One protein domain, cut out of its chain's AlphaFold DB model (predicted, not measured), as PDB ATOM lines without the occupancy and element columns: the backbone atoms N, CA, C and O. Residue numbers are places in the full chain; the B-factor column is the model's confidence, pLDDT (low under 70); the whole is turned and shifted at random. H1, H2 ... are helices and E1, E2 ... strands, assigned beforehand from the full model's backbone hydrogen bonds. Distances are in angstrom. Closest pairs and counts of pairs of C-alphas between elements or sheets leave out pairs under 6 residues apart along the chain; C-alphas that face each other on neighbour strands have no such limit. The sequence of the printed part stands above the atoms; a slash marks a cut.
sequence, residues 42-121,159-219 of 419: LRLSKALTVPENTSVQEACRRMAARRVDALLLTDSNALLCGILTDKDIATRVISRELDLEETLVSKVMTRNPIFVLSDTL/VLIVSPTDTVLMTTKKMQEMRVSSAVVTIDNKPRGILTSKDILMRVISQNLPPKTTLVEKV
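Overview. This is residues 42 to 121 and 159 to 219 of the 419 residues of an uncharacterized protein of Malus baccata (UniProt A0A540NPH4). Two similar halves stand side by side along the longest axis, each a small three-stranded sheet with one helix over a face: H1 over the sheet E1, E2, E3 and H3 over the sheet E4, E5, E6. Between the two sheets H2 and H4 make the middle, where H4 packs on H1 and H2 packs on H3, while short H5 packs on H4. The printed part has 141 residues with five named helices and six named strands, in the order E1 H1 E2 E3 H2 E4 H3 E5 E6 H4 H5; both sheets are mixed, ordered E1 E2 E3 and E4 E5 E6. The class is mixed, helices and strands, and the whole is compact, with a radius of gyration of the C-alphas of 16.0 A and spans of 52 by 38 by 26 A.

Along the chain. One sheet holds E4, residues 160 to 162, E5, residues 182 to 187, 16.7 A long, and E6, residues 190 to 196, 18.0 A long. The other holds E1, residues 49 to 51, from C-alpha 49 at (185.965, 131.633, 11.872), E2, residues 70 to 74, and E3, residues 80 to 85. The helices are H1, residues 56 to 66, 15.4 A; H2, residues 86 to 94; H3, residues 168 to 178, 15.3 A; H4, residues 197 to 207, 14.5 A; and H5, residues 216 to 219, ending at C-alpha 219 at (163.446, 120.827, 2.002).

Arrangement. E4 and E5 are parallel, with N 184 and O 160 2.8 A apart; E5 and E6 form an antiparallel hairpin, with N 183 and O 195 2.8 A apart. H3 is on this sheet at a height of 8.6 A, over E5 and slantwise to the strands. E1 and E2 are parallel, with N 50 and O 72 2.9 A apart; E2 and E3 form an antiparallel hairpin, with N 71 and O 84 2.8 A apart. H1 is on that sheet at a height of 8.9 A, only just over E2, on which 3 of its C-alphas fall. E1, H1, E2 and E4, H3, E5 are strand-helix-strand units, two parallel neighbour strands joined through a helix, with right-handed crossovers. H4, the hub, touches H1, about perpendicular at 78 degrees, the closest C-alphas, of Arg 61 and Ser 206, being 5.5 A apart. It touches H2 at a steep tilt of 63 degrees, the same way, the closest C-alphas, of Lys 87 and Ser 197, being 5.3 A apart. It touches H5, the closest C-alphas, of Arg 203 and Val 219, being 5.8 A apart. H2 touches H3, the closest C-alphas, of Thr 91 and Gln 176, being 5.2 A apart. Every O i to N i+4 pair is within hydrogen-bond range in H1 and H3, against 4 of 5 in H2 and 5 of 7 in H4; H5 is too short for such a pair.

Size, cuts and confidence. The C-alphas farthest apart, of Asn 77 and Asp 188, are 54.3 A apart. Residues 122 to 158 are not printed, and C-alphas 121 and 159 are 34.7 A apart across the cut. Of the links printed whole, none is long. No printed residue is under 70 in pLDDT.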
ATOM      1  N   LEU A  42     195.697 114.016  11.678       82.31
ATOM      2  CA  LEU A  42     194.324 113.744  11.221       82.31
ATOM      3  C   LEU A  42     193.910 114.531   9.965       82.31
ATOM      4  O   LEU A  42     192.806 114.319   9.477       82.31
ATOM      5  N   ARG A  43     194.782 115.398   9.419       81.31
ATOM      6  CA  ARG A  43     194.515 116.210   8.208       81.31
ATOM      7  C   ARG A  43     193.183 116.979   8.292       81.31
ATOM      8  O   ARG A  43     192.352 116.905   7.393       81.31
ATOM      9  N   LEU A  44     192.978 117.698   9.395       79.38
ATOM     10  CA  LEU A  44     191.757 118.471   9.630       79.38
ATOM     11  C   LEU A  44     191.592 119.594   8.594       79.38
ATOM     12  O   LEU A  44     192.550 120.292   8.257       79.38
ATOM     13  N   SER A  45     190.359 119.790   8.127       81.69
ATOM     14  CA  SER A  45     189.995 120.917   7.265       81.69
ATOM     15  C   SER A  45     190.159 122.250   7.996       81.69
ATOM     16  O   SER A  45     189.977 122.340   9.212       81.69
ATOM     17  N   LYS A  46     190.457 123.317   7.246       86.12
ATOM     18  CA  LYS A  46     190.540 124.669   7.808       86.12
ATOM     19  C   LYS A  46     189.186 125.077   8.392       86.12
ATOM     20  O   LYS A  46     188.189 125.112   7.671       86.12
ATOM     21  N   ALA A  47     189.170 125.414   9.679       89.25
ATOM     22  CA  ALA A  47     187.970 125.887  10.352       89.25
ATOM     23  C   ALA A  47     187.522 127.247   9.795       89.25
ATOM     24  O   ALA A  47     188.345 128.105   9.460       89.25
ATOM     25  N   LEU A  48     186.206 127.445   9.712       95.06
ATOM     26  CA  LEU A  48     185.619 128.736   9.382       95.06
ATOM     27  C   LEU A  48     185.416 129.541  10.668       95.06
ATOM     28  O   LEU A  48     184.706 129.103  11.572       95.06
ATOM     29  N   THR A  49     186.036 130.718  10.730       96.25
ATOM     30  CA  THR A  49     185.965 131.633  11.872       96.25
ATOM     31  C   THR A  49     185.120 132.864  11.549       96.25
ATOM     32  O   THR A  49     185.197 133.399  10.437       96.25
ATOM     33  N   VAL A  50     184.334 133.343  12.516       97.25
ATOM     34  CA  VAL A  50     183.586 134.610  12.427       97.25
ATOM     35  C   VAL A  50     183.659 135.395  13.747       97.25
ATOM     36  O   VAL A  50     183.740 134.777  14.807       97.25
ATOM     37  N   PRO A  51     183.589 136.736  13.719       98.00
ATOM     38  CA  PRO A  51     183.431 137.540  14.932       98.00
ATOM     39  C   PRO A  51     182.133 137.222  15.693       98.00
ATOM     40  O   PRO A  51     181.096 136.963  15.077       98.00
ATOM     41  N   GLU A  52     182.152 137.300  17.025       97.19
ATOM     42  CA  GLU A  52     180.992 136.981  17.878       97.19
ATOM     43  C   GLU A  52     179.799 137.955  17.741       97.19
ATOM     44  O   GLU A  52     178.676 137.651  18.158       97.19
ATOM     45  N   ASN A  53     180.023 139.118  17.127       97.25
ATOM     46  CA  ASN A  53     179.004 140.117  16.798       97.25
ATOM     47  C   ASN A  53     178.409 139.948  15.385       97.25
ATOM     48  O   ASN A  53     177.675 140.818  14.928       97.25
ATOM     49  N   THR A  54     178.714 138.855  14.682       98.06
ATOM     50  CA  THR A  54     178.099 138.539  13.381       98.06
ATOM     51  C   THR A  54     176.611 138.197  13.567       98.06
ATOM     52  O   THR A  54     176.245 137.552  14.552       98.06
ATOM     53  N   SER A  55     175.735 138.585  12.636       98.25
ATOM     54  CA  SER A  55     174.335 138.132  12.657       98.25
ATOM     55  C   SER A  55     174.226 136.639  12.335       98.25
ATOM     56  O   SER A  55     175.074 136.065  11.642       98.25
ATOM     57  N   VAL A  56     173.167 135.984  12.816       97.94
ATOM     58  CA  VAL A  56     172.912 134.574  12.488       97.94
ATOM     59  C   VAL A  56     172.729 134.391  10.977       97.94
ATOM     60  O   VAL A  56     173.240 133.414  10.428       97.94
ATOM     61  N   GLN A  57     172.078 135.330  10.286       96.75
ATOM     62  CA  GLN A  57     171.876 135.286   8.837       96.75
ATOM     63  C   GLN A  57     173.206 135.249   8.069       96.75
ATOM     64  O   GLN A  57     173.431 134.362   7.239       96.75
ATOM     65  N   GLU A  58     174.131 136.165   8.379       96.88
ATOM     66  CA  GLU A  58     175.449 136.200   7.734       96.88
ATOM     67  C   GLU A  58     176.277 134.957   8.087       96.88
ATOM     68  O   GLU A  58     176.955 134.388   7.226       96.88
ATOM     69  N   ALA A  59     176.184 134.480   9.329       97.12
ATOM     70  CA  ALA A  59     176.817 133.237   9.750       97.12
ATOM     71  C   ALA A  59     176.320 132.032   8.928       97.12
ATOM     72  O   ALA A  59     177.139 131.282   8.392       97.12
ATOM     73  N   CYS A  60     175.003 131.884   8.746       97.00
ATOM     74  CA  CYS A  60     174.405 130.823   7.931       97.00
ATOM     75  C   CYS A  60     174.852 130.907   6.466       97.00
ATOM     76  O   CYS A  60     175.215 129.891   5.870       97.00
ATOM     77  N   ARG A  61     174.898 132.117   5.892       95.69
ATOM     78  CA  ARG A  61     175.384 132.339   4.522       95.69
ATOM     79  C   ARG A  61     176.833 131.881   4.357       95.69
ATOM     80  O   ARG A  61     177.159 131.201   3.382       95.69
ATOM     81  N   ARG A  62     177.705 132.203   5.319       96.12
ATOM     82  CA  ARG A  62     179.112 131.769   5.305       96.12
ATOM     83  C   ARG A  62     179.261 130.258   5.489       96.12
ATOM     84  O   ARG A  62     180.081 129.661   4.787       96.12
ATOM     85  N   MET A  63     178.469 129.641   6.373       95.38
ATOM     86  CA  MET A  63     178.429 128.179   6.532       95.38
ATOM     87  C   MET A  63     178.040 127.498   5.216       95.38
ATOM     88  O   MET A  63     178.756 126.614   4.743       95.38
ATOM     89  N   ALA A  64     176.973 127.977   4.568       94.19
ATOM     90  CA  ALA A  64     176.492 127.432   3.304       94.19
ATOM     91  C   ALA A  64     177.510 127.588   2.166       94.19
ATOM     92  O   ALA A  64     177.788 126.625   1.449       94.19
ATOM     93  N   ALA A  65     178.127 128.768   2.042       94.12
ATOM     94  CA  ALA A  65     179.125 129.048   1.011       94.12
ATOM     95  C   ALA A  65     180.359 128.137   1.116       94.12
ATOM     96  O   ALA A  65     180.898 127.705   0.098       94.12
ATOM     97  N   ARG A  66     180.801 127.814   2.339       91.69
ATOM     98  CA  ARG A  66     181.944 126.911   2.570       91.69
ATOM     99  C   ARG A  66     181.556 125.446   2.761       91.69
ATOM    100  O   ARG A  66     182.449 124.618   2.910       91.69
ATOM    101  N   ARG A  67     180.257 125.127   2.742       90.56
ATOM    102  CA  ARG A  67     179.702 123.787   3.002       90.56
ATOM    103  C   ARG A  67     180.183 123.184   4.329       90.56
ATOM    104  O   ARG A  67     180.428 121.981   4.408       90.56
ATOM    105  N   VAL A  68     180.302 124.020   5.358       91.62
ATOM    106  CA  VAL A  68     180.652 123.609   6.726       91.62
ATOM    107  C   VAL A  68     179.409 123.599   7.613       91.62
ATOM    108  O   VAL A  68     178.444 124.307   7.341       91.62
ATOM    109  N   ASP A  69     179.432 122.789   8.664       89.94
ATOM    110  CA  ASP A  69     178.345 122.596   9.634       89.94
ATOM    111  C   ASP A  69     178.597 123.292  10.982       89.94
ATOM    112  O   ASP A  69     177.697 123.364  11.822       89.94
ATOM    113  N   ALA A  70     179.800 123.841  11.176       94.19
ATOM    114  CA  ALA A  70     180.194 124.553  12.382       94.19
ATOM    115  C   ALA A  70     181.029 125.809  12.087       94.19
ATOM    116  O   ALA A  70     181.811 125.869  11.133       94.19
ATOM    117  N   LEU A  71     180.886 126.799  12.966       95.88
ATOM    118  CA  LEU A  71     181.675 128.024  13.025       95.88
ATOM    119  C   LEU A  71     182.422 128.113  14.347       95.88
ATOM    120  O   LEU A  71     181.841 127.887  15.409       95.88
ATOM    121  N   LEU A  72     183.678 128.540  14.272       96.56
ATOM    122  CA  LEU A  72     184.427 129.011  15.430       96.56
ATOM    123  C   LEU A  72     184.226 130.518  15.581       96.56
ATOM    124  O   LEU A  72     184.320 131.268  14.607       96.56
ATOM    125  N   LEU A  73     183.938 130.963  16.795       97.38
ATOM    126  CA  LEU A  73     183.651 132.362  17.088       97.38
ATOM    127  C   LEU A  73     184.804 133.000  17.830       97.38
ATOM    128  O   LEU A  73     185.323 132.412  18.780       97.38
ATOM    129  N   THR A  74     185.171 134.202  17.404       96.31
ATOM    130  CA  THR A  74     186.231 134.980  18.038       96.31
ATOM    131  C   THR A  74     185.691 136.250  18.677       96.31
ATOM    132  O   THR A  74     184.824 136.915  18.102       96.31
ATOM    133  N   ASP A  75     186.226 136.594  19.844       95.44
ATOM    134  CA  ASP A  75     185.946 137.856  20.524       95.44
ATOM    135  C   ASP A  75     186.678 139.042  19.859       95.44
ATOM    136  O   ASP A  75     187.325 138.914  18.814       95.44
ATOM    137  N   SER A  76     186.580 140.218  20.483       94.75
ATOM    138  CA  SER A  76     187.284 141.436  20.053       94.75
ATOM    139  C   SER A  76     188.816 141.339  20.099       94.75
ATOM    140  O   SER A  76     189.484 142.075  19.377       94.75
ATOM    141  N   ASN A  77     189.376 140.406  20.875       94.94
ATOM    142  CA  ASN A  77     190.814 140.143  20.975       94.94
ATOM    143  C   ASN A  77     191.283 139.046  20.003       94.94
ATOM    144  O   ASN A  77     192.425 138.594  20.090       94.94
ATOM    145  N   ALA A  78     190.410 138.598  19.092       91.12
ATOM    146  CA  ALA A  78     190.635 137.471  18.189       91.12
ATOM    147  C   ALA A  78     190.863 136.118  18.901       91.12
ATOM    148  O   ALA A  78     191.419 135.188  18.311       91.12
ATOM    149  N   LEU A  79     190.400 135.978  20.147       93.31
ATOM    150  CA  LEU A  79     190.452 134.732  20.909       93.31
ATOM    151  C   LEU A  79     189.189 133.903  20.684       93.31
ATOM    152  O   LEU A  79     188.091 134.441  20.563       93.31
ATOM    153  N   LEU A  80     189.335 132.575  20.656       94.25
ATOM    154  CA  LEU A  80     188.209 131.648  20.542       94.25
ATOM    155  C   LEU A  80     187.281 131.783  21.759       94.25
ATOM    156  O   LEU A  80     187.655 131.406  22.867       94.25
ATOM    157  N   CYS A  81     186.055 132.258  21.544       94.81
ATOM    158  CA  CYS A  81     185.060 132.455  22.603       94.81
ATOM    159  C   CYS A  81     183.849 131.512  22.489       94.81
ATOM    160  O   CYS A  81     183.114 131.317  23.465       94.81
ATOM    161  N   GLY A  82     183.639 130.885  21.326       96.19
ATOM    162  CA  GLY A  82     182.476 130.030  21.108       96.19
ATOM    163  C   GLY A  82     182.544 129.120  19.887       96.19
ATOM    164  O   GLY A  82     183.392 129.272  19.009       96.19
ATOM    165  N   ILE A  83     181.597 128.186  19.831       96.81
ATOM    166  CA  ILE A  83     181.275 127.377  18.650       96.81
ATOM    167  C   ILE A  83     179.776 127.487  18.348       96.81
ATOM    168  O   ILE A  83     178.951 127.510  19.268       96.81
ATOM    169  N   LEU A  84     179.413 127.567  17.070       97.06
ATOM    170  CA  LEU A  84     178.023 127.552  16.610       97.06
ATOM    171  C   LEU A  84     177.855 126.501  15.522       97.06
ATOM    172  O   LEU A  84     178.587 126.518  14.537       97.06
ATOM    173  N   THR A  85     176.877 125.619  15.693       95.44
ATOM    174  CA  THR A  85     176.559 124.539  14.748       95.44
ATOM    175  C   THR A  85     175.200 124.740  14.081       95.44
ATOM    176  O   THR A  85     174.361 125.512  14.554       95.44
ATOM    177  N   ASP A  86     174.944 124.000  13.004       94.69
ATOM    178  CA  ASP A  86     173.617 123.887  12.388       94.69
ATOM    179  C   ASP A  86     172.517 123.475  13.394       94.69
ATOM    180  O   ASP A  86     171.413 124.026  13.377       94.69
ATOM    181  N   LYS A  87     172.829 122.577  14.337       92.88
ATOM    182  CA  LYS A  87     171.947 122.169  15.439       92.88
ATOM    183  C   LYS A  87     171.609 123.338  16.355       92.88
ATOM    184  O   LYS A  87     170.458 123.477  16.774       92.88
ATOM    185  N   ASP A  88     172.587 124.176  16.689       95.44
ATOM    186  CA  ASP A  88     172.355 125.355  17.525       95.44
ATOM    187  C   ASP A  88     171.444 126.356  16.809       95.44
ATOM    188  O   ASP A  88     170.523 126.888  17.424       95.44
ATOM    189  N   ILE A  89     171.626 126.546  15.499       96.44
ATOM    190  CA  ILE A  89     170.738 127.388  14.686       96.44
ATOM    191  C   ILE A  89     169.309 126.829  14.701       96.44
ATOM    192  O   ILE A  89     168.368 127.544  15.048       96.44
ATOM    193  N   ALA A  90     169.128 125.539  14.411       95.31
ATOM    194  CA  ALA A  90     167.805 124.917  14.403       95.31
ATOM    195  C   ALA A  90     167.104 125.016  15.774       95.31
ATOM    196  O   ALA A  90     165.935 125.393  15.862       95.31
ATOM    197  N   THR A  91     167.823 124.713  16.859       93.50
ATOM    198  CA  THR A  91     167.224 124.563  18.196       93.50
ATOM    199  C   THR A  91     167.170 125.853  19.014       93.50
ATOM    200  O   THR A  91     166.277 126.002  19.847       93.50
ATOM    201  N   ARG A  92     168.097 126.796  18.820       95.69
ATOM    202  CA  ARG A  92     168.176 128.039  19.611       95.69
ATOM    203  C   ARG A  92     167.683 129.264  18.850       95.69
ATOM    204  O   ARG A  92     167.329 130.236  19.507       95.69
ATOM    205  N   VAL A  93     167.637 129.215  17.517       96.94
ATOM    206  CA  VAL A  93     167.158 130.322  16.673       96.94
ATOM    207  C   VAL A  93     165.787 129.985  16.099       96.94
ATOM    208  O   VAL A  93     164.800 130.597  16.496       96.94
ATOM    209  N   ILE A  94     165.702 128.970  15.231       96.75
ATOM    210  CA  ILE A  94     164.473 128.676  14.476       96.75
ATOM    211  C   ILE A  94     163.347 128.226  15.400       96.75
ATOM    212  O   ILE A  94     162.269 128.811  15.376       96.75
ATOM    213  N   SER A  95     163.613 127.254  16.274       96.31
ATOM    214  CA  SER A  95     162.621 126.754  17.235       96.31
ATOM    215  C   SER A  95     162.060 127.848  18.159       96.31
ATOM    216  O   SER A  95     160.900 127.799  18.568       96.31
ATOM    217  N   ARG A  96     162.881 128.863  18.464       96.25
ATOM    218  CA  ARG A  96     162.523 130.006  19.318       96.25
ATOM    219  C   ARG A  96     162.005 131.212  18.536       96.25
ATOM    220  O   ARG A  96     161.737 132.239  19.148       96.25
ATOM    221  N   GLU A  97     161.875 131.088  17.216       96.00
ATOM    222  CA  GLU A  97     161.370 132.132  16.319       96.00
ATOM    223  C   GLU A  97     162.140 133.457  16.435       96.00
ATOM    224  O   GLU A  97     161.557 134.533  16.316       96.00
ATOM    225  N   LEU A  98     163.451 133.377  16.677       96.94
ATOM    226  CA  LEU A  98     164.309 134.558  16.725       96.94
ATOM    227  C   LEU A  98     164.548 135.114  15.319       96.94
ATOM    228  O   LEU A  98     164.666 134.357  14.352       96.94
ATOM    229  N   ASP A  99     164.673 136.436  15.230       96.69
ATOM    230  CA  ASP A  99     165.008 137.129  13.989       96.69
ATOM    231  C   ASP A  99     166.457 136.824  13.570       96.69
ATOM    232  O   ASP A  99     167.383 136.965  14.372       96.69
ATOM    233  N   LEU A 100     166.656 136.371  12.331       95.44
ATOM    234  CA  LEU A 100     167.958 135.931  11.819       95.44
ATOM    235  C   LEU A 100     168.918 137.097  11.544       95.44
ATOM    236  O   LEU A 100     170.137 136.910  11.631       95.44
ATOM    237  N   GLU A 101     168.393 138.270  11.198       95.81
ATOM    238  CA  GLU A 101     169.174 139.456  10.840       95.81
ATOM    239  C   GLU A 101     169.625 140.205  12.098       95.81
ATOM    240  O   GLU A 101     170.798 140.563  12.212       95.81
ATOM    241  N   GLU A 102     168.734 140.330  13.085       96.69
ATOM    242  CA  GLU A 102     168.990 141.057  14.336       96.69
ATOM    243  C   GLU A 102     169.685 140.206  15.412       96.69
ATOM    244  O   GLU A 102     170.400 140.710  16.289       96.69
ATOM    245  N   THR A 103     169.484 138.885  15.400       98.12
ATOM    246  CA  THR A 103     170.098 138.016  16.411       98.12
ATOM    247  C   THR A 103     171.575 137.813  16.112       98.12
ATOM    248  O   THR A 103     171.960 137.287  15.070       98.12
ATOM    249  N   LEU A 104     172.418 138.161  17.083       98.25
ATOM    250  CA  LEU A 104     173.856 137.919  17.019       98.25
ATOM    251  C   LEU A 104     174.200 136.475  17.387       98.25
ATOM    252  O   LEU A 104     173.619 135.890  18.306       98.25
ATOM    253  N   VAL A 105     175.226 135.930  16.737       98.06
ATOM    254  CA  VAL A 105     175.740 134.581  17.011       98.06
ATOM    255  C   VAL A 105     176.189 134.393  18.465       98.06
ATOM    256  O   VAL A 105     175.964 133.327  19.036       98.06
ATOM    257  N   SER A 106     176.716 135.431  19.123       97.31
ATOM    258  CA  SER A 106     177.084 135.412  20.551       97.31
ATOM    259  C   SER A 106     175.925 135.111  21.509       97.31
ATOM    260  O   SER A 106     176.162 134.639  22.628       97.31
ATOM    261  N   LYS A 107     174.671 135.358  21.099       97.38
ATOM    262  CA  LYS A 107     173.472 135.055  21.904       97.38
ATOM    263  C   LYS A 107     173.075 133.580  21.842       97.38
ATOM    264  O   LYS A 107     172.375 133.103  22.732       97.38
ATOM    265  N   VAL A 108     173.500 132.863  20.802       97.06
ATOM    266  CA  VAL A 108     173.057 131.486  20.522       97.06
ATOM    267  C   VAL A 108     174.198 130.471  20.452       97.06
ATOM    268  O   VAL A 108     173.934 129.272  20.467       97.06
ATOM    269  N   MET A 109     175.456 130.908  20.451       96.62
ATOM    270  CA  MET A 109     176.626 130.028  20.453       96.62
ATOM    271  C   MET A 109     176.770 129.197  21.730       96.62
ATOM    272  O   MET A 109     176.285 129.554  22.806       96.62
ATOM    273  N   THR A 110     177.493 128.087  21.629       95.12
ATOM    274  CA  THR A 110     178.035 127.381  22.791       95.12
ATOM    275  C   THR A 110     179.322 128.080  23.221       95.12
ATOM    276  O   THR A 110     180.294 128.111  22.468       95.12
ATOM    277  N   ARG A 111     179.305 128.685  24.412       94.06
ATOM    278  CA  ARG A 111     180.445 129.421  24.982       94.06
ATOM    279  C   ARG A 111     181.497 128.464  25.536       94.06
ATOM    280  O   ARG A 111     181.151 127.370  25.971       94.06
ATOM    281  N   ASN A 112     182.747 128.921  25.565       87.06
ATOM    282  CA  ASN A 112     183.883 128.215  26.167       87.06
ATOM    283  C   ASN A 112     184.022 126.762  25.662       87.06
ATOM    284  O   ASN A 112     183.961 125.825  26.462       87.06
ATOM    285  N   PRO A 113     184.158 126.548  24.336       87.00
ATOM    286  CA  PRO A 113     184.278 125.207  23.783       87.00
ATOM    287  C   PRO A 113     185.524 124.508  24.330       87.00
ATOM    288  O   PRO A 113     186.595 125.105  24.435       87.00
ATOM    289  N   ILE A 114     185.397 123.219  24.640       86.12
ATOM    290  CA  ILE A 114     186.546 122.378  24.979       86.12
ATOM    291  C   ILE A 114     187.371 122.181  23.706       86.12
ATOM    292  O   ILE A 114     186.834 121.777  22.674       86.12
ATOM    293  N   PHE A 115     188.674 122.438  23.779       87.12
ATOM    294  CA  PHE A 115     189.594 122.244  22.663       87.12
ATOM    295  C   PHE A 115     190.823 121.426  23.073       87.12
ATOM    296  O   PHE A 115     191.103 121.181  24.251       87.12
ATOM    297  N   VAL A 116     191.540 120.967  22.053       89.75
ATOM    298  CA  VAL A 116     192.820 120.268  22.156       89.75
ATOM    299  C   VAL A 116     193.834 120.958  21.261       89.75
ATOM    300  O   VAL A 116     193.464 121.658  20.317       89.75
ATOM    301  N   LEU A 117     195.110 120.766  21.566       90.44
ATOM    302  CA  LEU A 117     196.198 121.286  20.755       90.44
ATOM    303  C   LEU A 117     196.544 120.289  19.644       90.44
ATOM    304  O   LEU A 117     196.142 119.125  19.655       90.44
ATOM    305  N   SER A 118     197.275 120.757  18.634       89.00
ATOM    306  CA  SER A 118     197.616 119.924  17.474       89.00
ATOM    307  C   SER A 118     198.558 118.759  17.814       89.00
ATOM    308  O   SER A 118     198.553 117.733  17.135       89.00
ATOM    309  N   ASP A 119     199.355 118.912  18.865       89.69
ATOM    310  CA  ASP A 119     200.277 117.927  19.428       89.69
ATOM    311  C   ASP A 119     199.612 116.993  20.449       89.69
ATOM    312  O   ASP A 119     200.178 115.950  20.756       89.69
ATOM    313  N   THR A 120     198.390 117.297  20.902       89.25
ATOM    314  CA  THR A 120     197.602 116.388  21.742       89.25
ATOM    315  C   THR A 120     197.428 115.039  21.042       89.25
ATOM    316  O   THR A 120     197.188 114.967  19.826       89.25
ATOM    317  N   LEU A 121     197.531 113.952  21.807       88.56
ATOM    318  CA  LEU A 121     197.326 112.604  21.291       88.56
ATOM    319  C   LEU A 121     195.891 112.449  20.775       88.56
ATOM    320  O   LEU A 121     194.932 112.882  21.413       88.56
ATOM    321  N   VAL A 159     163.263 108.187  17.724       83.94
ATOM    322  CA  VAL A 159     163.231 108.656  16.338       83.94
ATOM    323  C   VAL A 159     162.087 109.653  16.191       83.94
ATOM    324  O   VAL A 159     160.926 109.309  16.394       83.94
ATOM    325  N   LEU A 160     162.409 110.900  15.839       91.44
ATOM    326  CA  LEU A 160     161.399 111.897  15.497       91.44
ATOM    327  C   LEU A 160     160.802 111.569  14.131       91.44
ATOM    328  O   LEU A 160     161.512 111.610  13.128       91.44
ATOM    329  N   ILE A 161     159.505 111.287  14.103       93.00
ATOM    330  CA  ILE A 161     158.728 111.077  12.882       93.00
ATOM    331  C   ILE A 161     157.934 112.351  12.570       93.00
ATOM    332  O   ILE A 161     157.295 112.922  13.457       93.00
ATOM    333  N   VAL A 162     157.984 112.806  11.317       94.44
ATOM    334  CA  VAL A 162     157.261 113.995  10.835       94.44
ATOM    335  C   VAL A 162     156.505 113.716   9.542       94.44
ATOM    336  O   VAL A 162     156.912 112.880   8.730       94.44
ATOM    337  N   SER A 163     155.409 114.450   9.345       93.62
ATOM    338  CA  SER A 163     154.675 114.469   8.076       93.62
ATOM    339  C   SER A 163     155.390 115.380   7.066       93.62
ATOM    340  O   SER A 163     155.954 116.397   7.472       93.62
ATOM    341  N   PRO A 164     155.342 115.103   5.750       93.06
ATOM    342  CA  PRO A 164     155.817 116.046   4.735       93.06
ATOM    343  C   PRO A 164     155.069 117.388   4.758       93.06
ATOM    344  O   PRO A 164     155.629 118.399   4.333       93.06
ATOM    345  N   THR A 165     153.836 117.395   5.280       93.62
ATOM    346  CA  THR A 165     153.002 118.591   5.469       93.62
ATOM    347  C   THR A 165     153.332 119.377   6.738       93.62
ATOM    348  O   THR A 165     152.794 120.469   6.922       93.62
ATOM    349  N   ASP A 166     154.197 118.860   7.619       95.38
ATOM    350  CA  ASP A 166     154.687 119.638   8.757       95.38
ATOM    351  C   ASP A 166     155.518 120.821   8.232       95.38
ATOM    352  O   ASP A 166     156.205 120.731   7.210       95.38
ATOM    353  N   THR A 167     155.479 121.948   8.941       96.81
ATOM    354  CA  THR A 167     156.359 123.081   8.642       96.81
ATOM    355  C   THR A 167     157.726 122.868   9.273       96.81
ATOM    356  O   THR A 167     157.858 122.225  10.319       96.81
ATOM    357  N   VAL A 168     158.758 123.470   8.681       96.25
ATOM    358  CA  VAL A 168     160.122 123.432   9.224       96.25
ATOM    359  C   VAL A 168     160.152 123.939  10.665       96.25
ATOM    360  O   VAL A 168     160.784 123.309  11.510       96.25
ATOM    361  N   LEU A 169     159.427 125.020  10.976       97.00
ATOM    362  CA  LEU A 169     159.323 125.534  12.342       97.00
ATOM    363  C   LEU A 169     158.786 124.467  13.308       97.00
ATOM    364  O   LEU A 169     159.412 124.199  14.336       97.00
ATOM    365  N   MET A 170     157.662 123.825  12.976       96.31
ATOM    366  CA  MET A 170     157.075 122.785  13.826       96.31
ATOM    367  C   MET A 170     158.032 121.610  14.019       96.31
ATOM    368  O   MET A 170     158.199 121.121  15.136       96.31
ATOM    369  N   THR A 171     158.717 121.189  12.957       95.56
ATOM    370  CA  THR A 171     159.734 120.141  13.048       95.56
ATOM    371  C   THR A 171     160.905 120.553  13.940       95.56
ATOM    372  O   THR A 171     161.319 119.759  14.779       95.56
ATOM    373  N   THR A 172     161.408 121.789  13.837       95.81
ATOM    374  CA  THR A 172     162.500 122.269  14.705       95.81
ATOM    375  C   THR A 172     162.108 122.353  16.179       95.81
ATOM    376  O   THR A 172     162.933 122.030  17.034       95.81
ATOM    377  N   LYS A 173     160.847 122.693  16.485       96.38
ATOM    378  CA  LYS A 173     160.308 122.643  17.853       96.38
ATOM    379  C   LYS A 173     160.320 121.221  18.405       96.38
ATOM    380  O   LYS A 173     160.934 120.973  19.442       96.38
ATOM    381  N   LYS A 174     159.790 120.258  17.642       94.88
ATOM    382  CA  LYS A 174     159.839 118.830  18.006       94.88
ATOM    383  C   LYS A 174     161.282 118.311  18.151       94.88
ATOM    384  O   LYS A 174     161.572 117.530  19.057       94.88
ATOM    385  N   MET A 175     162.202 118.747  17.281       93.44
ATOM    386  CA  MET A 175     163.634 118.417  17.368       93.44
ATOM    387  C   MET A 175     164.243 118.915  18.684       93.44
ATOM    388  O   MET A 175     164.944 118.161  19.362       93.44
ATOM    389  N   GLN A 176     163.945 120.157  19.079       91.94
ATOM    390  CA  GLN A 176     164.410 120.731  20.342       91.94
ATOM    391  C   GLN A 176     163.848 119.979  21.557       91.94
ATOM    392  O   GLN A 176     164.617 119.628  22.453       91.94
ATOM    393  N   GLU A 177     162.541 119.707  21.575       91.50
ATOM    394  CA  GLU A 177     161.849 119.005  22.666       91.50
ATOM    395  C   GLU A 177     162.427 117.606  22.907       91.50
ATOM    396  O   GLU A 177     162.729 117.231  24.041       91.50
ATOM    397  N   MET A 178     162.658 116.847  21.834       88.62
ATOM    398  CA  MET A 178     163.241 115.505  21.920       88.62
ATOM    399  C   MET A 178     164.770 115.489  21.974       88.62
ATOM    400  O   MET A 178     165.361 114.417  22.103       88.62
ATOM    401  N   ARG A 179     165.419 116.660  21.909       86.88
ATOM    402  CA  ARG A 179     166.881 116.827  21.865       86.88
ATOM    403  C   ARG A 179     167.555 116.061  20.715       86.88
ATOM    404  O   ARG A 179     168.707 115.640  20.840       86.88
ATOM    405  N   VAL A 180     166.865 115.930  19.584       87.94
ATOM    406  CA  VAL A 180     167.365 115.289  18.355       87.94
ATOM    407  C   VAL A 180     167.726 116.338  17.299       87.94
ATOM    408  O   VAL A 180     167.239 117.463  17.341       87.94
ATOM    409  N   SER A 181     168.591 115.990  16.348       86.69
ATOM    410  CA  SER A 181     169.017 116.880  15.246       86.69
ATOM    411  C   SER A 181     168.508 116.449  13.866       86.69
ATOM    412  O   SER A 181     168.775 117.134  12.875       86.69
ATOM    413  N   SER A 182     167.792 115.323  13.815       91.06
ATOM    414  CA  SER A 182     167.304 114.681  12.596       91.06
ATOM    415  C   SER A 182     165.882 114.160  12.802       91.06
ATOM    416  O   SER A 182     165.533 113.717  13.897       91.06
ATOM    417  N   ALA A 183     165.081 114.201  11.744       92.62
ATOM    418  CA  ALA A 183     163.716 113.697  11.695       92.62
ATOM    419  C   ALA A 183     163.534 112.785  10.477       92.62
ATOM    420  O   ALA A 183     164.037 113.083   9.392       92.62
ATOM    421  N   VAL A 184     162.801 111.689  10.650       93.12
ATOM    422  CA  VAL A 184     162.389 110.795   9.567       93.12
ATOM    423  C   VAL A 184     161.046 111.279   9.034       93.12
ATOM    424  O   VAL A 184     160.078 111.414   9.779       93.12
ATOM    425  N   VAL A 185     160.992 111.547   7.733       92.88
ATOM    426  CA  VAL A 185     159.777 111.987   7.046       92.88
ATOM    427  C   VAL A 185     159.019 110.754   6.575       92.88
ATOM    428  O   VAL A 185     159.574 109.949   5.821       92.88
ATOM    429  N   THR A 186     157.762 110.597   6.990       90.44
ATOM    430  CA  THR A 186     156.945 109.417   6.658       90.44
ATOM    431  C   THR A 186     155.641 109.785   5.964       90.44
ATOM    432  O   THR A 186     154.979 110.732   6.373       90.44
ATOM    433  N   ILE A 187     155.234 108.988   4.974       90.56
ATOM    434  CA  ILE A 187     153.884 109.007   4.382       90.56
ATOM    435  C   ILE A 187     153.311 107.604   4.530       90.56
ATOM    436  O   ILE A 187     154.015 106.642   4.227       90.56
ATOM    437  N   ASP A 188     152.081 107.473   5.023       86.56
ATOM    438  CA  ASP A 188     151.415 106.177   5.233       86.56
ATOM    439  C   ASP A 188     152.284 105.173   6.007       86.56
ATOM    440  O   ASP A 188     152.419 104.006   5.638       86.56
ATOM    441  N   ASN A 189     152.939 105.659   7.068       81.50
ATOM    442  CA  ASN A 189     153.857 104.890   7.912       81.50
ATOM    443  C   ASN A 189     155.097 104.325   7.181       81.50
ATOM    444  O   ASN A 189     155.788 103.448   7.699       81.50
ATOM    445  N   LYS A 190     155.409 104.829   5.980       86.75
ATOM    446  CA  LYS A 190     156.607 104.473   5.212       86.75
ATOM    447  C   LYS A 190     157.607 105.632   5.204       86.75
ATOM    448  O   LYS A 190     157.218 106.756   4.870       86.75
ATOM    449  N   PRO A 191     158.891 105.397   5.528       89.12
ATOM    450  CA  PRO A 191     159.913 106.434   5.461       89.12
ATOM    451  C   PRO A 191     160.151 106.846   4.005       89.12
ATOM    452  O   PRO A 191     160.403 106.004   3.145       89.12
ATOM    453  N   ARG A 192     160.069 108.148   3.724       86.12
ATOM    454  CA  ARG A 192     160.336 108.726   2.395       86.12
ATOM    455  C   ARG A 192     161.594 109.579   2.346       86.12
ATOM    456  O   ARG A 192     162.116 109.815   1.264       86.12
ATOM    457  N   GLY A 193     162.078 110.046   3.490       87.94
ATOM    458  CA  GLY A 193     163.275 110.867   3.546       87.94
ATOM    459  C   GLY A 193     163.699 111.189   4.968       87.94
ATOM    460  O   GLY A 193     163.066 110.779   5.940       87.94
ATOM    461  N   ILE A 194     164.784 111.946   5.067       92.06
ATOM    462  CA  ILE A 194     165.323 112.459   6.322       92.06
ATOM    463  C   ILE A 194     165.434 113.976   6.179       92.06
ATOM    464  O   ILE A 194     165.787 114.477   5.108       92.06
ATOM    465  N   LEU A 195     165.110 114.686   7.254       93.88
ATOM    466  CA  LEU A 195     165.377 116.107   7.417       93.88
ATOM    467  C   LEU A 195     166.363 116.298   8.567       93.88
ATOM    468  O   LEU A 195     166.112 115.841   9.683       93.88
ATOM    469  N   THR A 196     167.465 116.993   8.309       93.50
ATOM    470  CA  THR A 196     168.494 117.300   9.311       93.50
ATOM    471  C   THR A 196     168.599 118.800   9.580       93.50
ATOM    472  O   THR A 196     168.132 119.627   8.795       93.50
ATOM    473  N   SER A 197     169.261 119.169  10.682       93.81
ATOM    474  CA  SER A 197     169.611 120.572  10.970       93.81
ATOM    475  C   SER A 197     170.422 121.212   9.828       93.81
ATOM    476  O   SER A 197     170.189 122.369   9.476       93.81
ATOM    477  N   LYS A 198     171.282 120.428   9.164       91.56
ATOM    478  CA  LYS A 198     172.033 120.839   7.974       91.56
ATOM    479  C   LYS A 198     171.124 121.189   6.802       91.56
ATOM    480  O   LYS A 198     171.337 122.207   6.151       91.56
ATOM    481  N   ASP A 199     170.103 120.378   6.530       92.56
ATOM    482  CA  ASP A 199     169.150 120.652   5.448       92.56
ATOM    483  C   ASP A 199     168.369 121.941   5.710       92.56
ATOM    484  O   ASP A 199     168.180 122.744   4.797       92.56
ATOM    485  N   ILE A 200     167.977 122.180   6.966       94.12
ATOM    486  CA  ILE A 200     167.310 123.419   7.378       94.12
ATOM    487  C   ILE A 200     168.210 124.625   7.082       94.12
ATOM    488  O   ILE A 200     167.771 125.583   6.447       94.12
ATOM    489  N   LEU A 201     169.490 124.568   7.453       94.19
ATOM    490  CA  LEU A 201     170.436 125.640   7.148       94.19
ATOM    491  C   LEU A 201     170.594 125.853   5.635       94.19
ATOM    492  O   LEU A 201     170.454 126.975   5.153       94.19
ATOM    493  N   MET A 202     170.859 124.774   4.893       90.50
ATOM    494  CA  MET A 202     171.262 124.817   3.480       90.50
ATOM    495  C   MET A 202     170.115 125.060   2.492       90.50
ATOM    496  O   MET A 202     170.350 125.497   1.364       90.50
ATOM    497  N   ARG A 203     168.882 124.692   2.852       90.94
ATOM    498  CA  ARG A 203     167.730 124.720   1.933       90.94
ATOM    499  C   ARG A 203     166.643 125.688   2.372       90.94
ATOM    500  O   ARG A 203     165.845 126.082   1.531       90.94
ATOM    501  N   VAL A 204     166.611 126.078   3.648       93.62
ATOM    502  CA  VAL A 204     165.643 127.054   4.171       93.62
ATOM    503  C   VAL A 204     166.340 128.390   4.379       93.62
ATOM    504  O   VAL A 204     166.074 129.346   3.655       93.62
ATOM    505  N   ILE A 205     167.284 128.443   5.323       93.38
ATOM    506  CA  ILE A 205     167.863 129.708   5.793       93.38
ATOM    507  C   ILE A 205     168.715 130.361   4.707       93.38
ATOM    508  O   ILE A 205     168.496 131.519   4.366       93.38
ATOM    509  N   SER A 206     169.641 129.618   4.094       90.19
ATOM    510  CA  SER A 206     170.505 130.171   3.043       90.19
ATOM    511  C   SER A 206     169.763 130.509   1.745       90.19
ATOM    512  O   SER A 206     170.344 131.142   0.870       90.19
ATOM    513  N   GLN A 207     168.508 130.071   1.606       89.88
ATOM    514  CA  GLN A 207     167.620 130.401   0.488       89.88
ATOM    515  C   GLN A 207     166.610 131.504   0.854       89.88
ATOM    516  O   GLN A 207     165.704 131.780   0.073       89.88
ATOM    517  N   ASN A 208     166.740 132.118   2.040       91.62
ATOM    518  CA  ASN A 208     165.816 133.126   2.576       91.62
ATOM    519  C   ASN A 208     164.350 132.660   2.605       91.62
ATOM    520  O   ASN A 208     163.426 133.457   2.445       91.62
ATOM    521  N   LEU A 209     164.119 131.359   2.793       92.88
ATOM    522  CA  LEU A 209     162.771 130.820   2.900       92.88
ATOM    523  C   LEU A 209     162.267 130.937   4.347       92.88
ATOM    524  O   LEU A 209     162.987 130.572   5.278       92.88
ATOM    525  N   PRO A 210     161.019 131.382   4.567       94.06
ATOM    526  CA  PRO A 210     160.439 131.484   5.904       94.06
ATOM    527  C   PRO A 210     160.211 130.092   6.529       94.06
ATOM    528  O   PRO A 210     159.407 129.310   6.007       94.06
ATOM    529  N   PRO A 211     160.821 129.765   7.687       94.38
ATOM    530  CA  PRO A 211     160.646 128.459   8.335       94.38
ATOM    531  C   PRO A 211     159.205 128.173   8.777       94.38
ATOM    532  O   PRO A 211     158.813 127.014   8.902       94.38
ATOM    533  N   LYS A 212     158.408 129.225   9.017       94.38
ATOM    534  CA  LYS A 212     157.016 129.104   9.480       94.38
ATOM    535  C   LYS A 212     156.084 128.523   8.419       94.38
ATOM    536  O   LYS A 212     155.146 127.825   8.778       94.38
ATOM    537  N   THR A 213     156.334 128.813   7.143       94.44
ATOM    538  CA  THR A 213     155.466 128.404   6.026       94.44
ATOM    539  C   THR A 213     156.128 127.393   5.096       94.44
ATOM    540  O   THR A 213     155.446 126.745   4.307       94.44
ATOM    541  N   THR A 214     157.449 127.217   5.184       95.38
ATOM    542  CA  THR A 214     158.160 126.203   4.403       95.38
ATOM    543  C   THR A 214     157.830 124.810   4.928       95.38
ATOM    544  O   THR A 214     158.053 124.516   6.103       95.38
ATOM    545  N   LEU A 215     157.314 123.954   4.046       94.69
ATOM    546  CA  LEU A 215     156.974 122.566   4.350       94.69
ATOM    547  C   LEU A 215     158.202 121.660   4.311       94.69
ATOM    548  O   LEU A 215     159.128 121.881   3.524       94.69
ATOM    549  N   VAL A 216     158.177 120.604   5.122       92.75
ATOM    550  CA  VAL A 216     159.226 119.580   5.182       92.75
ATOM    551  C   VAL A 216     159.446 118.927   3.817       92.75
ATOM    552  O   VAL A 216     160.592 118.702   3.445       92.75
ATOM    553  N   GLU A 217     158.399 118.682   3.026       88.00
ATOM    554  CA  GLU A 217     158.534 118.056   1.701       88.00
ATOM    555  C   GLU A 217     159.368 118.862   0.692       88.00
ATOM    556  O   GLU A 217     159.951 118.293  -0.233       88.00
ATOM    557  N   LYS A 218     159.442 120.185   0.867       83.69
ATOM    558  CA  LYS A 218     160.193 121.074  -0.025       83.69
ATOM    559  C   LYS A 218     161.695 121.044   0.270       83.69
ATOM    560  O   LYS A 218     162.497 121.396  -0.591       83.69
ATOM    561  N   VAL A 219     162.075 120.661   1.491       81.81
ATOM    562  CA  VAL A 219     163.446 120.827   2.002       81.81
ATOM    563  C   VAL A 219     164.090 119.536   2.475       81.81
ATOM    564  O   VAL A 219     165.309 119.413   2.388       81.81
TER     565      VAL A 219